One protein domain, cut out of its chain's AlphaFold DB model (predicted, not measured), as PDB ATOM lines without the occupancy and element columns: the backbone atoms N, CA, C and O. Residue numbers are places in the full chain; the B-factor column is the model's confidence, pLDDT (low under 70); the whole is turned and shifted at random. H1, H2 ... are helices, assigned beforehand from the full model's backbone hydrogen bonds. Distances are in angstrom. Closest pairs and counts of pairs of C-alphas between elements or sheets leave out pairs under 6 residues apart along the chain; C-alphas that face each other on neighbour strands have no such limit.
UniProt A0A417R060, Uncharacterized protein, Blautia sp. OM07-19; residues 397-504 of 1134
ATOM      1  N   GLN A 397     -41.911  -4.355   8.666       76.06
ATOM      2  CA  GLN A 397     -43.033  -4.352   7.736       76.06
ATOM      3  C   GLN A 397     -44.161  -3.512   8.316       76.06
ATOM      4  O   GLN A 397     -44.568  -3.676   9.461       76.06
ATOM      5  N   TYR A 398     -44.644  -2.565   7.518       78.50
ATOM      6  CA  TYR A 398     -45.673  -1.649   7.976       78.50
ATOM      7  C   TYR A 398     -47.041  -2.340   8.010       78.50
ATOM      8  O   TYR A 398     -47.568  -2.705   6.959       78.50
ATOM      9  N   ASP A 399     -47.622  -2.452   9.206       79.56
ATOM     10  CA  ASP A 399     -49.016  -2.837   9.435       79.56
ATOM     11  C   ASP A 399     -49.708  -1.779  10.311       79.56
ATOM     12  O   ASP A 399     -49.271  -1.453  11.417       79.56
ATOM     13  N   THR A 400     -50.815  -1.235   9.806       80.69
ATOM     14  CA  THR A 400     -51.633  -0.234  10.498       80.69
ATOM     15  C   THR A 400     -52.287  -0.780  11.771       80.69
ATOM     16  O   THR A 400     -52.438  -0.035  12.738       80.69
ATOM     17  N   ARG A 401     -52.668  -2.065  11.800       80.06
ATOM     18  CA  ARG A 401     -53.255  -2.704  12.989       80.06
ATOM     19  C   ARG A 401     -52.225  -2.817  14.103       80.06
ATOM     20  O   ARG A 401     -52.527  -2.475  15.241       80.06
ATOM     21  N   LEU A 402     -50.999  -3.201  13.743       83.81
ATOM     22  CA  LEU A 402     -49.874  -3.259  14.669       83.81
ATOM     23  C   LEU A 402     -49.589  -1.884  15.270       83.81
ATOM     24  O   LEU A 402     -49.505  -1.746  16.482       83.81
ATOM     25  N   GLU A 403     -49.508  -0.847  14.438       85.00
ATOM     26  CA  GLU A 403     -49.264   0.517  14.914       85.00
ATOM     27  C   GLU A 403     -50.345   1.007  15.900       85.00
ATOM     28  O   GLU A 403     -49.994   1.657  16.878       85.00
ATOM     29  N   ASN A 404     -51.632   0.682  15.694       85.94
ATOM     30  CA  ASN A 404     -52.699   1.010  16.656       85.94
ATOM     31  C   ASN A 404     -52.509   0.289  17.996       85.94
ATOM     32  O   ASN A 404     -52.469   0.943  19.034       85.94
ATOM     33  N   ALA A 405     -52.339  -1.033  17.961       82.81
ATOM     34  CA  ALA A 405     -52.227  -1.839  19.174       82.81
ATOM     35  C   ALA A 405     -50.997  -1.449  20.012       82.81
ATOM     36  O   ALA A 405     -51.040  -1.409  21.239       82.81
ATOM     37  N   LEU A 406     -49.889  -1.095  19.351       88.50
ATOM     38  CA  LEU A 406     -48.684  -0.616  20.027       88.50
ATOM     39  C   LEU A 406     -48.881   0.741  20.713       88.50
ATOM     40  O   LEU A 406     -48.288   0.964  21.769       88.50
ATOM     41  N   LEU A 407     -49.681   1.641  20.134       87.88
ATOM     42  CA  LEU A 407     -50.009   2.925  20.760       87.88
ATOM     43  C   LEU A 407     -50.908   2.733  21.980       87.88
ATOM     44  O   LEU A 407     -50.617   3.304  23.028       87.88
ATOM     45  N   GLU A 408     -51.942   1.901  21.853       84.75
ATOM     46  CA  GLU A 408     -52.838   1.549  22.960       84.75
ATOM     47  C   GLU A 408     -52.042   0.945  24.121       84.75
ATOM     48  O   GLU A 408     -52.124   1.435  25.247       84.75
ATOM     49  N   LEU A 409     -51.155  -0.016  23.839       83.31
ATOM     50  CA  LEU A 409     -50.291  -0.608  24.860       83.31
ATOM     51  C   LEU A 409     -49.337   0.415  25.492       83.31
ATOM     52  O   LEU A 409     -49.083   0.372  26.695       83.31
ATOM     53  N   ALA A 410     -48.751   1.313  24.701       83.75
ATOM     54  CA  ALA A 410     -47.794   2.278  25.229       83.75
ATOM     55  C   ALA A 410     -48.442   3.274  26.213       83.75
ATOM     56  O   ALA A 410     -47.747   3.783  27.097       83.75
ATOM     57  N   GLU A 411     -49.750   3.522  26.078       82.31
ATOM     58  CA  GLU A 411     -50.547   4.362  26.980       82.31
ATOM     59  C   GLU A 411     -51.047   3.615  28.234       82.31
ATOM     60  O   GLU A 411     -51.371   4.263  29.232       82.31
ATOM     61  N   GLN A 412     -51.061   2.277  28.243       81.19
ATOM     62  CA  GLN A 412     -51.481   1.491  29.409       81.19
ATOM     63  C   GLN A 412     -50.492   1.612  30.586       81.19
ATOM     64  O   GLN A 412     -49.273   1.446  30.444       81.19
ATOM     65  N   GLU A 413     -51.018   1.831  31.799       74.62
ATOM     66  CA  GLU A 413     -50.216   1.857  33.036       74.62
ATOM     67  C   GLU A 413     -49.596   0.488  33.364       74.62
ATOM     68  O   GLU A 413     -48.517   0.422  33.956       74.62
ATOM     69  N   THR A 414     -50.250  -0.598  32.945       77.69
ATOM     70  CA  THR A 414     -49.854  -1.996  33.178       77.69
ATOM     71  C   THR A 414     -48.763  -2.493  32.223       77.69
ATOM     72  O   THR A 414     -48.209  -3.570  32.446       77.69
ATOM     73  N   CYS A 415     -48.403  -1.712  31.196       81.31
ATOM     74  CA  CYS A 415     -47.404  -2.089  30.197       81.31
ATOM     75  C   CYS A 415     -45.997  -2.275  30.817       81.31
ATOM     76  O   CYS A 415     -45.450  -1.322  31.400       81.31
ATOM     77  N   PRO A 416     -45.357  -3.454  30.650       84.19
ATOM     78  CA  PRO A 416     -44.026  -3.733  31.178       84.19
ATOM     79  C   PRO A 416     -42.982  -2.720  30.701       84.19
ATOM     80  O   PRO A 416     -42.833  -2.452  29.506       84.19
ATOM     81  N   SER A 417     -42.176  -2.200  31.633       83.81
ATOM     82  CA  SER A 417     -41.124  -1.215  31.326       83.81
ATOM     83  C   SER A 417     -40.088  -1.716  30.315       83.81
ATOM     84  O   SER A 417     -39.436  -0.915  29.652       83.81
ATOM     85  N   GLU A 418     -39.938  -3.034  30.193       85.44
ATOM     86  CA  GLU A 418     -39.008  -3.708  29.283       85.44
ATOM     87  C   GLU A 418     -39.474  -3.672  27.821       85.44
ATOM     88  O   GLU A 418     -38.637  -3.684  26.919       85.44
ATOM     89  N   LEU A 419     -40.788  -3.582  27.576       88.31
ATOM     90  CA  LEU A 419     -41.362  -3.530  26.227       88.31
ATOM     91  C   LEU A 419     -41.327  -2.115  25.641       88.31
ATOM     92  O   LEU A 419     -41.087  -1.951  24.443       88.31
ATOM     93  N   LYS A 420     -41.490  -1.087  26.486       88.12
ATOM     94  CA  LYS A 420     -41.587   0.325  26.067       88.12
ATOM     95  C   LYS A 420     -40.471   0.781  25.106       88.12
ATOM     96  O   LYS A 420     -40.804   1.390  24.090       88.12
ATOM     97  N   PRO A 421     -39.176   0.461  25.319       90.44
ATOM     98  CA  PRO A 421     -38.121   0.840  24.378       90.44
ATOM     99  C   PRO A 421     -38.291   0.232  22.981       90.44
ATOM    100  O   PRO A 421     -38.030   0.913  21.990       90.44
ATOM    101  N   PHE A 422     -38.728  -1.030  22.891       91.69
ATOM    102  CA  PHE A 422     -38.927  -1.709  21.610       91.69
ATOM    103  C   PHE A 422     -40.114  -1.115  20.852       91.69
ATOM    104  O   PHE A 422     -39.995  -0.848  19.659       91.69
ATOM    105  N   ILE A 423     -41.210  -0.821  21.560       90.69
ATOM    106  CA  ILE A 423     -42.398  -0.173  20.991       90.69
ATOM    107  C   ILE A 423     -42.022   1.167  20.348       90.69
ATOM    108  O   ILE A 423     -42.296   1.397  19.170       90.69
ATOM    109  N   VAL A 424     -41.312   2.026  21.087       92.19
ATOM    110  CA  VAL A 424     -40.876   3.341  20.590       92.19
ATOM    111  C   VAL A 424     -39.962   3.205  19.371       92.19
ATOM    112  O   VAL A 424     -40.098   3.967  18.413       92.19
ATOM    113  N   THR A 425     -39.047   2.229  19.366       92.44
ATOM    114  CA  THR A 425     -38.174   1.977  18.208       92.44
ATOM    115  C   THR A 425     -38.970   1.568  16.965       92.44
ATOM    116  O   THR A 425     -38.711   2.117  15.896       92.44
ATOM    117  N   VAL A 426     -39.966   0.683  17.092       90.25
ATOM    118  CA  VAL A 426     -40.832   0.283  15.964       90.25
ATOM    119  C   VAL A 426     -41.608   1.486  15.411       90.25
ATOM    120  O   VAL A 426     -41.617   1.711  14.198       90.25
ATOM    121  N   LEU A 427     -42.194   2.317  16.282       91.62
ATOM    122  CA  LEU A 427     -42.924   3.524  15.869       91.62
ATOM    123  C   LEU A 427     -42.016   4.529  15.138       91.62
ATOM    124  O   LEU A 427     -42.373   5.027  14.067       91.62
ATOM    125  N   LEU A 428     -40.814   4.793  15.661       90.69
ATOM    126  CA  LEU A 428     -39.836   5.676  15.013       90.69
ATOM    127  C   LEU A 428     -39.375   5.127  13.658       90.69
ATOM    128  O   LEU A 428     -39.249   5.889  12.700       90.69
ATOM    129  N   GLN A 429     -39.167   3.817  13.539       89.12
ATOM    130  CA  GLN A 429     -38.774   3.180  12.282       89.12
ATOM    131  C   GLN A 429     -39.873   3.294  11.217       89.12
ATOM    132  O   GLN A 429     -39.578   3.594  10.056       89.12
ATOM    133  N   ASN A 430     -41.145   3.167  11.607       88.69
ATOM    134  CA  ASN A 430     -42.283   3.422  10.720       88.69
ATOM    135  C   ASN A 430     -42.308   4.877  10.218       88.69
ATOM    136  O   ASN A 430     -42.540   5.120   9.028       88.69
ATOM    137  N   ILE A 431     -42.003   5.845  11.087       89.44
ATOM    138  CA  ILE A 431     -41.899   7.266  10.720       89.44
ATOM    139  C   ILE A 431     -40.720   7.515   9.771       89.44
ATOM    140  O   ILE A 431     -40.910   8.157   8.735       89.44
ATOM    141  N   LEU A 432     -39.533   6.969  10.065       86.75
ATOM    142  CA  LEU A 432     -38.339   7.069   9.211       86.75
ATOM    143  C   LEU A 432     -38.592   6.491   7.809       86.75
ATOM    144  O   LEU A 432     -38.183   7.068   6.800       86.75
ATOM    145  N   ASN A 433     -39.333   5.384   7.727       84.81
ATOM    146  CA  ASN A 433     -39.705   4.771   6.453       84.81
ATOM    147  C   ASN A 433     -40.724   5.608   5.654       84.81
ATOM    148  O   ASN A 433     -40.811   5.455   4.430       84.81
ATOM    149  N   GLY A 434     -41.408   6.558   6.302       82.12
ATOM    150  CA  GLY A 434     -42.424   7.435   5.713       82.12
ATOM    151  C   GLY A 434     -43.854   6.902   5.815       82.12
ATOM    152  O   GLY A 434     -44.731   7.438   5.144       82.12
ATOM    153  N   ASN A 435     -44.077   5.866   6.629       85.19
ATOM    154  CA  ASN A 435     -45.381   5.223   6.819       85.19
ATOM    155  C   ASN A 435     -46.045   5.594   8.156       85.19
ATOM    156  O   ASN A 435     -47.202   5.253   8.370       85.19
ATOM    157  N   GLY A 436     -45.328   6.273   9.055       82.81
ATOM    158  CA  GLY A 436     -45.856   6.651  10.366       82.81
ATOM    159  C   GLY A 436     -47.073   7.565  10.256       82.81
ATOM    160  O   GLY A 436     -47.052   8.545   9.496       82.81
ATOM    161  N   ARG A 437     -48.119   7.231  11.013       88.06
ATOM    162  CA  ARG A 437     -49.380   7.977  11.044       88.06
ATOM    163  C   ARG A 437     -49.342   9.164  12.000       88.06
ATOM    164  O   ARG A 437     -48.393   9.367  12.758       88.06
ATOM    165  N   GLU A 438     -50.401   9.962  11.935       87.50
ATOM    166  CA  GLU A 438     -50.547  11.164  12.748       87.50
ATOM    167  C   GLU A 438     -50.592  10.851  14.242       87.50
ATOM    168  O   GLU A 438     -49.963  11.549  15.034       87.50
ATOM    169  N   GLU A 439     -51.294   9.786  14.616       87.94
ATOM    170  CA  GLU A 439     -51.456   9.347  15.997       87.94
ATOM    171  C   GLU A 439     -50.094   9.013  16.625       87.94
ATOM    172  O   GLU A 439     -49.788   9.470  17.726       87.94
ATOM    173  N   SER A 440     -49.227   8.326  15.874       88.81
ATOM    174  CA  SER A 440     -47.857   7.994  16.284       88.81
ATOM    175  C   SER A 440     -46.979   9.230  16.449       88.81
ATOM    176  O   SER A 440     -46.235   9.340  17.421       88.81
ATOM    177  N   ILE A 441     -47.079  10.189  15.522       89.75
ATOM    178  CA  ILE A 441     -46.340  11.455  15.602       89.75
ATOM    179  C   ILE A 441     -46.762  12.230  16.855       89.75
ATOM    180  O   ILE A 441     -45.912  12.666  17.629       89.75
ATOM    181  N   GLN A 442     -48.069  12.364  17.088       88.56
ATOM    182  CA  GLN A 442     -48.603  13.079  18.246       88.56
ATOM    183  C   GLN A 442     -48.249  12.394  19.564       88.56
ATOM    184  O   GLN A 442     -47.946  13.075  20.543       88.56
ATOM    185  N   TRP A 443     -48.270  11.061  19.604       90.31
ATOM    186  CA  TRP A 443     -47.858  10.300  20.777       90.31
ATOM    187  C   TRP A 443     -46.375  10.529  21.108       90.31
ATOM    188  O   TRP A 443     -46.060  10.907  22.234       90.31
ATOM    189  N   ILE A 444     -45.473  10.450  20.120       89.56
ATOM    190  CA  ILE A 444     -44.040  10.734  20.330       89.56
ATOM    191  C   ILE A 444     -43.818  12.181  20.788       89.56
ATOM    192  O   ILE A 444     -43.003  12.425  21.675       89.56
ATOM    193  N   CYS A 445     -44.550  13.147  20.224       86.25
ATOM    194  CA  CYS A 445     -44.479  14.538  20.668       86.25
ATOM    195  C   CYS A 445     -44.940  14.717  22.125       86.25
ATOM    196  O   CYS A 445     -44.330  15.507  22.840       86.25
ATOM    197  N   ARG A 446     -45.984  14.000  22.573       86.31
ATOM    198  CA  ARG A 446     -46.458  14.033  23.972       86.31
ATOM    199  C   ARG A 446     -45.423  13.449  24.936       86.31
ATOM    200  O   ARG A 446     -45.166  14.041  25.979       86.31
ATOM    201  N   GLU A 447     -44.783  12.348  24.555       87.06
ATOM    202  CA  GLU A 447     -43.828  11.616  25.397       87.06
ATOM    203  C   GLU A 447     -42.379  12.125  25.305       87.06
ATOM    204  O   GLU A 447     -41.455  11.512  25.837       87.06
ATOM    205  N   ILE A 448     -42.136  13.271  24.668       83.06
ATOM    206  CA  ILE A 448     -40.780  13.791  24.427       83.06
ATOM    207  C   ILE A 448     -40.040  14.270  25.693       83.06
ATOM    208  O   ILE A 448     -38.870  14.643  25.626       83.06
ATOM    209  N   GLN A 449     -40.704  14.262  26.850       81.19
ATOM    210  CA  GLN A 449     -40.090  14.503  28.163       81.19
ATOM    211  C   GLN A 449     -39.564  13.217  28.818       81.19
ATOM    212  O   GLN A 449     -38.878  13.275  29.835       81.19
ATOM    213  N   ASN A 450     -39.886  12.052  28.255       84.81
ATOM    214  CA  ASN A 450     -39.444  10.762  28.755       84.81
ATOM    215  C   ASN A 450     -38.014  10.466  28.269       84.81
ATOM    216  O   ASN A 450     -37.780  10.349  27.063       84.81
ATOM    217  N   ASP A 451     -37.066  10.292  29.197       85.31
ATOM    218  CA  ASP A 451     -35.643  10.046  28.900       85.31
ATOM    219  C   ASP A 451     -35.423   8.886  27.912       85.31
ATOM    220  O   ASP A 451     -34.520   8.926  27.071       85.31
ATOM    221  N   MET A 452     -36.266   7.850  27.976       90.25
ATOM    222  CA  MET A 452     -36.195   6.701  27.071       90.25
ATOM    223  C   MET A 452     -36.599   7.079  25.638       90.25
ATOM    224  O   MET A 452     -35.895   6.715  24.693       90.25
ATOM    225  N   VAL A 453     -37.669   7.864  25.474       88.69
ATOM    226  CA  VAL A 453     -38.119   8.357  24.160       88.69
ATOM    227  C   VAL A 453     -37.085   9.313  23.575       88.69
ATOM    228  O   VAL A 453     -36.710   9.169  22.413       88.69
ATOM    229  N   VAL A 454     -36.548  10.220  24.395       87.75
ATOM    230  CA  VAL A 454     -35.450  11.129  24.028       87.75
ATOM    231  C   VAL A 454     -34.231  10.344  23.541       87.75
ATOM    232  O   VAL A 454     -33.681  10.655  22.484       87.75
ATOM    233  N   SER A 455     -33.824   9.292  24.259       90.31
ATOM    234  CA  SER A 455     -32.699   8.440  23.857       90.31
ATOM    235  C   SER A 455     -32.939   7.774  22.500       90.31
ATOM    236  O   SER A 455     -32.052   7.796  21.646       90.31
ATOM    237  N   LYS A 456     -34.132   7.210  22.268       91.12
ATOM    238  CA  LYS A 456     -34.470   6.559  20.991       91.12
ATOM    239  C   LYS A 456     -34.602   7.539  19.834       91.12
ATOM    240  O   LYS A 456     -34.166   7.235  18.726       91.12
ATOM    241  N   LEU A 457     -35.117   8.735  20.093       90.75
ATOM    242  CA  LEU A 457     -35.172   9.799  19.099       90.75
ATOM    243  C   LEU A 457     -33.766  10.293  18.720       90.75
ATOM    244  O   LEU A 457     -33.499  10.490  17.540       90.75
ATOM    245  N   ARG A 458     -32.832  10.412  19.676       89.06
ATOM    246  CA  ARG A 458     -31.422  10.730  19.373       89.06
ATOM    247  C   ARG A 458     -30.740   9.650  18.535       89.06
ATOM    248  O   ARG A 458     -30.015   9.981  17.602       89.06
ATOM    249  N   GLU A 459     -30.984   8.370  18.829       89.12
ATOM    250  CA  GLU A 459     -30.501   7.257  17.990       89.12
ATOM    251  C   GLU A 459     -31.009   7.404  16.539       89.12
ATOM    252  O   GLU A 459     -30.231   7.274  15.591       89.12
ATOM    253  N   ALA A 460     -32.287   7.760  16.358       88.44
ATOM    254  CA  ALA A 460     -32.871   8.024  15.043       88.44
ATOM    255  C   ALA A 460     -32.271   9.271  14.357       88.44
ATOM    256  O   ALA A 460     -31.924   9.208  13.177       88.44
ATOM    257  N   ASN A 461     -32.078  10.377  15.082       88.94
ATOM    258  CA  ASN A 461     -31.447  11.595  14.558       88.94
ATOM    259  C   ASN A 461     -30.020  11.324  14.060       88.94
ATOM    260  O   ASN A 461     -29.646  11.756  12.970       88.94
ATOM    261  N   GLN A 462     -29.225  10.574  14.833       87.25
ATOM    262  CA  GLN A 462     -27.871  10.180  14.437       87.25
ATOM    263  C   GLN A 462     -27.878   9.330  13.168       87.25
ATOM    264  O   GLN A 462     -27.026   9.521  12.302       87.25
ATOM    265  N   TYR A 463     -28.851   8.426  13.031       85.94
ATOM    266  CA  TYR A 463     -29.011   7.630  11.818       85.94
ATOM    267  C   TYR A 463     -29.322   8.497  10.588       85.94
ATOM    268  O   TYR A 463     -28.760   8.255   9.519       85.94
ATOM    269  N   VAL A 464     -30.160   9.529  10.737       85.19
ATOM    270  CA  VAL A 464     -30.460  10.496   9.666       85.19
ATOM    271  C   VAL A 464     -29.204  11.280   9.265       85.19
ATOM    272  O   VAL A 464     -28.868  11.306   8.083       85.19
ATOM    273  N   LEU A 465     -28.472  11.836  10.239       80.62
ATOM    274  CA  LEU A 465     -27.253  12.632  10.018       80.62
ATOM    275  C   LEU A 465     -26.105  11.828   9.381       80.62
ATOM    276  O   LEU A 465     -25.328  12.356   8.593       80.62
ATOM    277  N   GLN A 466     -25.966  10.541   9.712       81.12
ATOM    278  CA  GLN A 466     -24.896   9.696   9.166       81.12
ATOM    279  C   GLN A 466     -25.163   9.211   7.731       81.12
ATOM    280  O   GLN A 466     -24.228   8.771   7.063       81.12
ATOM    281  N   ASN A 467     -26.412   9.271   7.254       75.62
ATOM    282  CA  ASN A 467     -26.834   8.697   5.969       75.62
ATOM    283  C   ASN A 467     -27.338   9.742   4.954       75.62
ATOM    284  O   ASN A 467     -28.066   9.375   4.025       75.62
ATOM    285  N   GLU A 468     -26.960  11.015   5.104       61.25
ATOM    286  CA  GLU A 468     -27.424  12.132   4.258       61.25
ATOM    287  C   GLU A 468     -27.208  11.914   2.749       61.25
ATOM    288  O   GLU A 468     -28.040  12.326   1.944       61.25
ATOM    289  N   ASP A 469     -26.153  11.194   2.355       56.69
ATOM    290  CA  ASP A 469     -25.788  11.002   0.944       56.69
ATOM    291  C   ASP A 469     -26.585   9.899   0.212       56.69
ATOM    292  O   ASP A 469     -26.508   9.791  -1.014       56.69
ATOM    293  N   SER A 470     -27.336   9.050   0.927       52.00
ATOM    294  CA  SER A 470     -27.951   7.836   0.346       52.00
ATOM    295  C   SER A 470     -29.478   7.874   0.233       52.00
ATOM    296  O   SER A 470     -30.048   7.201  -0.629       52.00
ATOM    297  N   ILE A 471     -30.150   8.656   1.084       60.75
ATOM    298  CA  ILE A 471     -31.611   8.711   1.199       60.75
ATOM    299  C   ILE A 471     -32.043  10.174   1.321       60.75
ATOM    300  O   ILE A 471     -31.548  10.914   2.165       60.75
ATOM    301  N   ILE A 472     -33.014  10.589   0.501       76.56
ATOM    302  CA  ILE A 472     -33.573  11.946   0.531       76.56
ATOM    303  C   ILE A 472     -34.566  12.072   1.700       76.56
ATOM    304  O   ILE A 472     -35.780  11.964   1.531       76.56
ATOM    305  N   TRP A 473     -34.047  12.275   2.911       81.69
ATOM    306  CA  TRP A 473     -34.846  12.291   4.142       81.69
ATOM    307  C   TRP A 473     -35.945  13.359   4.169       81.69
ATOM    308  O   TRP A 473     -37.046  13.081   4.636       81.69
ATOM    309  N   TYR A 474     -35.704  14.542   3.596       79.62
ATOM    310  CA  TYR A 474     -36.697  15.621   3.550       79.62
ATOM    311  C   TYR A 474     -37.939  15.296   2.693       79.62
ATOM    312  O   TYR A 474     -38.945  15.991   2.793       79.62
ATOM    313  N   GLU A 475     -37.910  14.243   1.864       82.00
ATOM    314  CA  GLU A 475     -39.092  13.758   1.130       82.00
ATOM    315  C   GLU A 475     -39.989  12.842   1.983       82.00
ATOM    316  O   GLU A 475     -41.142  12.579   1.624       82.00
ATOM    317  N   LYS A 476     -39.497  12.362   3.134       87.44
ATOM    318  CA  LYS A 476     -40.263  11.530   4.068       87.44
ATOM    319  C   LYS A 476     -41.232  12.405   4.864       87.44
ATOM    320  O   LYS A 476     -40.903  12.918   5.929       87.44
ATOM    321  N   LYS A 477     -42.457  12.551   4.348       85.19
ATOM    322  CA  LYS A 477     -43.500  13.436   4.907       85.19
ATOM    323  C   LYS A 477     -43.739  13.251   6.411       85.19
ATOM    324  O   LYS A 477     -43.813  14.249   7.120       85.19
ATOM    325  N   SER A 478     -43.831  12.009   6.898       88.31
ATOM    326  CA  SER A 478     -44.053  11.725   8.325       88.31
ATOM    327  C   SER A 478     -42.887  12.197   9.201       88.31
ATOM    328  O   SER A 478     -43.114  12.800  10.246       88.31
ATOM    329  N   LEU A 479     -41.644  11.997   8.748       90.12
ATOM    330  CA  LEU A 479     -40.438  12.446   9.451       90.12
ATOM    331  C   LEU A 479     -40.333  13.974   9.471       90.12
ATOM    332  O   LEU A 479     -40.126  14.568  10.527       90.12
ATOM    333  N   LEU A 480     -40.536  14.613   8.314       88.25
ATOM    334  CA  LEU A 480     -40.549  16.071   8.198       88.25
ATOM    335  C   LEU A 480     -41.597  16.686   9.138       88.25
ATOM    336  O   LEU A 480     -41.317  17.665   9.827       88.25
ATOM    337  N   LYS A 481     -42.788  16.081   9.206       89.44
ATOM    338  CA  LYS A 481     -43.866  16.525  10.090       89.44
ATOM    339  C   LYS A 481     -43.513  16.378  11.573       89.44
ATOM    340  O   LYS A 481     -43.709  17.337  12.313       89.44
ATOM    341  N   LEU A 482     -42.955  15.236  11.986       91.25
ATOM    342  CA  LEU A 482     -42.501  15.013  13.365       91.25
ATOM    343  C   LEU A 482     -41.503  16.094  13.804       91.25
ATOM    344  O   LEU A 482     -41.691  16.732  14.837       91.25
ATOM    345  N   TYR A 483     -40.471  16.345  12.996       91.00
ATOM    346  CA  TYR A 483     -39.442  17.340  13.310       91.00
ATOM    347  C   TYR A 483     -39.995  18.766  13.387       91.00
ATOM    348  O   TYR A 483     -39.616  19.527  14.280       91.00
ATOM    349  N   MET A 484     -40.923  19.130  12.497       88.06
ATOM    350  CA  MET A 484     -41.582  20.435  12.564       88.06
ATOM    351  C   MET A 484     -42.436  20.589  13.829       88.06
ATOM    352  O   MET A 484     -42.354  21.633  14.469       88.06
ATOM    353  N   GLU A 485     -43.224  19.582  14.219       87.38
ATOM    354  CA  GLU A 485     -44.076  19.656  15.419       87.38
ATOM    355  C   GLU A 485     -43.261  19.746  16.717       87.38
ATOM    356  O   GLU A 485     -43.550  20.596  17.563       87.38
ATOM    357  N   ILE A 486     -42.182  18.962  16.837       86.25
ATOM    358  CA  ILE A 486     -41.270  19.015  17.994       86.25
ATOM    359  C   ILE A 486     -40.679  20.419  18.178       86.25
ATOM    360  O   ILE A 486     -40.597  20.924  19.300       86.25
ATOM    361  N   CYS A 487     -40.268  21.064  17.085       82.19
ATOM    362  CA  CYS A 487     -39.625  22.377  17.144       82.19
ATOM    363  C   CYS A 487     -40.617  23.549  17.208       82.19
ATOM    364  O   CYS A 487     -40.263  24.617  17.704       82.19
ATOM    365  N   LYS A 488     -41.847  23.380  16.710       79.00
ATOM    366  CA  LYS A 488     -42.870  24.435  16.673       79.00
ATOM    367  C   LYS A 488     -43.539  24.659  18.025       79.00
ATOM    368  O   LYS A 488     -43.906  25.791  18.338       79.00
ATOM    369  N   ASN A 489     -43.737  23.605  18.809       71.50
ATOM    370  CA  ASN A 489     -44.510  23.689  20.038       71.50
ATOM    371  C   ASN A 489     -43.594  23.910  21.255       71.50
ATOM    372  O   ASN A 489     -42.978  22.987  21.792       71.50
ATOM    373  N   SER A 490     -43.496  25.170  21.688       60.66
ATOM    374  CA  SER A 490     -42.669  25.587  22.826       60.66
ATOM    375  C   SER A 490     -43.108  24.965  24.157       60.66
ATOM    376  O   SER A 490     -42.283  24.848  25.061       60.66
ATOM    377  N   GLU A 491     -44.363  24.519  24.269       56.81
ATOM    378  CA  GLU A 491     -44.934  23.927  25.486       56.81
ATOM    379  C   GLU A 491     -44.544  22.454  25.692       56.81
ATOM    380  O   GLU A 491     -44.656  21.953  26.808       56.81
ATOM    381  N   LEU A 492     -44.028  21.763  24.665       61.03
ATOM    382  CA  LEU A 492     -43.730  20.322  24.743       61.03
ATOM    383  C   LEU A 492     -42.594  19.963  25.721       61.03
ATOM    384  O   LEU A 492     -42.389  18.789  26.009       61.03
ATOM    385  N   GLY A 493     -41.845  20.934  26.255       57.53
ATOM    386  CA  GLY A 493     -40.786  20.690  27.249       57.53
ATOM    387  C   GLY A 493     -39.673  19.734  26.796       57.53
ATOM    388  O   GLY A 493     -38.948  19.215  27.638       57.53
ATOM    389  N   ALA A 494     -39.540  19.490  25.486       60.97
ATOM    390  CA  ALA A 494     -38.525  18.598  24.932       60.97
ATOM    391  C   ALA A 494     -37.104  19.048  25.292       60.97
ATOM    392  O   ALA A 494     -36.830  20.254  25.329       60.97
ATOM    393  N   ASP A 495     -36.217  18.068  25.470       72.25
ATOM    394  CA  ASP A 495     -34.788  18.261  25.708       72.25
ATOM    395  C   ASP A 495     -34.154  19.218  24.673       72.25
ATOM    396  O   ASP A 495     -34.275  19.032  23.457       72.25
ATOM    397  N   GLU A 496     -33.466  20.252  25.168       70.94
ATOM    398  CA  GLU A 496     -32.819  21.291  24.345       70.94
ATOM    399  C   GLU A 496     -31.761  20.711  23.392       70.94
ATOM    400  O   GLU A 496     -31.573  21.215  22.285       70.94
ATOM    401  N   GLY A 497     -31.105  19.608  23.772       77.12
ATOM    402  CA  GLY A 497     -30.159  18.903  22.909       77.12
ATOM    403  C   GLY A 497     -30.838  18.288  21.685       77.12
ATOM    404  O   GLY A 497     -30.374  18.490  20.566       77.12
ATOM    405  N   VAL A 498     -31.975  17.607  21.870       81.56
ATOM    406  CA  VAL A 498     -32.765  17.036  20.761       81.56
ATOM    407  C   VAL A 498     -33.302  18.125  19.840       81.56
ATOM    408  O   VAL A 498     -33.200  18.004  18.620       81.56
ATOM    409  N   LYS A 499     -33.840  19.212  20.404       80.94
ATOM    410  CA  LYS A 499     -34.287  20.362  19.607       80.94
ATOM    411  C   LYS A 499     -33.138  20.948  18.794       80.94
ATOM    412  O   LYS A 499     -33.316  21.216  17.609       80.94
ATOM    413  N   SER A 500     -31.954  21.096  19.390       78.69
ATOM    414  CA  SER A 500     -30.768  21.586  18.683       78.69
ATOM    415  C   SER A 500     -30.347  20.669  17.529       78.69
ATOM    416  O   SER A 500     -29.979  21.175  16.470       78.69
ATOM    417  N   GLU A 501     -30.396  19.345  17.704       83.19
ATOM    418  CA  GLU A 501     -30.099  18.378  16.635       83.19
ATOM    419  C   GLU A 501     -31.099  18.501  15.478       83.19
ATOM    420  O   GLU A 501     -30.700  18.631  14.320       83.19
ATOM    421  N   ILE A 502     -32.399  18.538  15.786       87.19
ATOM    422  CA  ILE A 502     -33.457  18.662  14.777       87.19
ATOM    423  C   ILE A 502     -33.364  20.007  14.045       87.19
ATOM    424  O   ILE A 502     -33.502  20.054  12.824       87.19
ATOM    425  N   LEU A 503     -33.097  21.108  14.755       82.25
ATOM    426  CA  LEU A 503     -32.917  22.430  14.148       82.25
ATOM    427  C   LEU A 503     -31.736  22.459  13.170       82.25
ATOM    428  O   LEU A 503     -31.842  23.095  12.121       82.25
ATOM    429  N   SER A 504     -30.648  21.744  13.473       82.19
ATOM    430  CA  SER A 504     -29.528  21.572  12.539       82.19
ATOM    431  C   SER A 504     -29.992  20.878  11.258       82.19
ATOM    432  O   SER A 504     -29.787  21.409  10.172       82.19
TER     433      SER A 504
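Overview. This is residues 397 to 504 of the 1134 residues of an uncharacterized protein of Blautia sp. OM07-19 (UniProt A0A417R060). Two helix pairs, H2 with H4 and H3 with H5, form a compact body, with H1 at one end beside H2 and H3 and H6 at the other beside H4 and H5. The printed part has 108 residues with six named helices, H1 to H6 in chain order, and no named strand: all helix. It is compact, radius of gyration of the C-alphas 13.3 A, spanning 40 by 31 by 22 A.

Along the chain. H1, residues 400 to 411, begins at C-alpha 400 (-51.633, -0.234, 10.498). H2 is 420 to 433, 20.2 A; H3 438 to 446; H4 451 to 466, 22.5 A; H5 477 to 488; H6 496 to 504, ending at (-29.528, 21.572, 12.539).

Arrangement. H1 and H2, a hairpin, touch at Leu 406 and Ile 423, closest C-alphas 6.4 A. H2 touches H4 at a shallow tilt of 31 degrees, closest C-alphas Thr 425 and Lys 456, 6.5 A. H3 touches H5, closest C-alphas Ile 441 and Leu 482, 5.7 A. In H1 to H6 every O i to N i+4 pair is within hydrogen-bond range.

Size, cuts and confidence. The printed part has no cut and no long link. Residues 468 to 471 and 490 to 494 have pLDDT under 70.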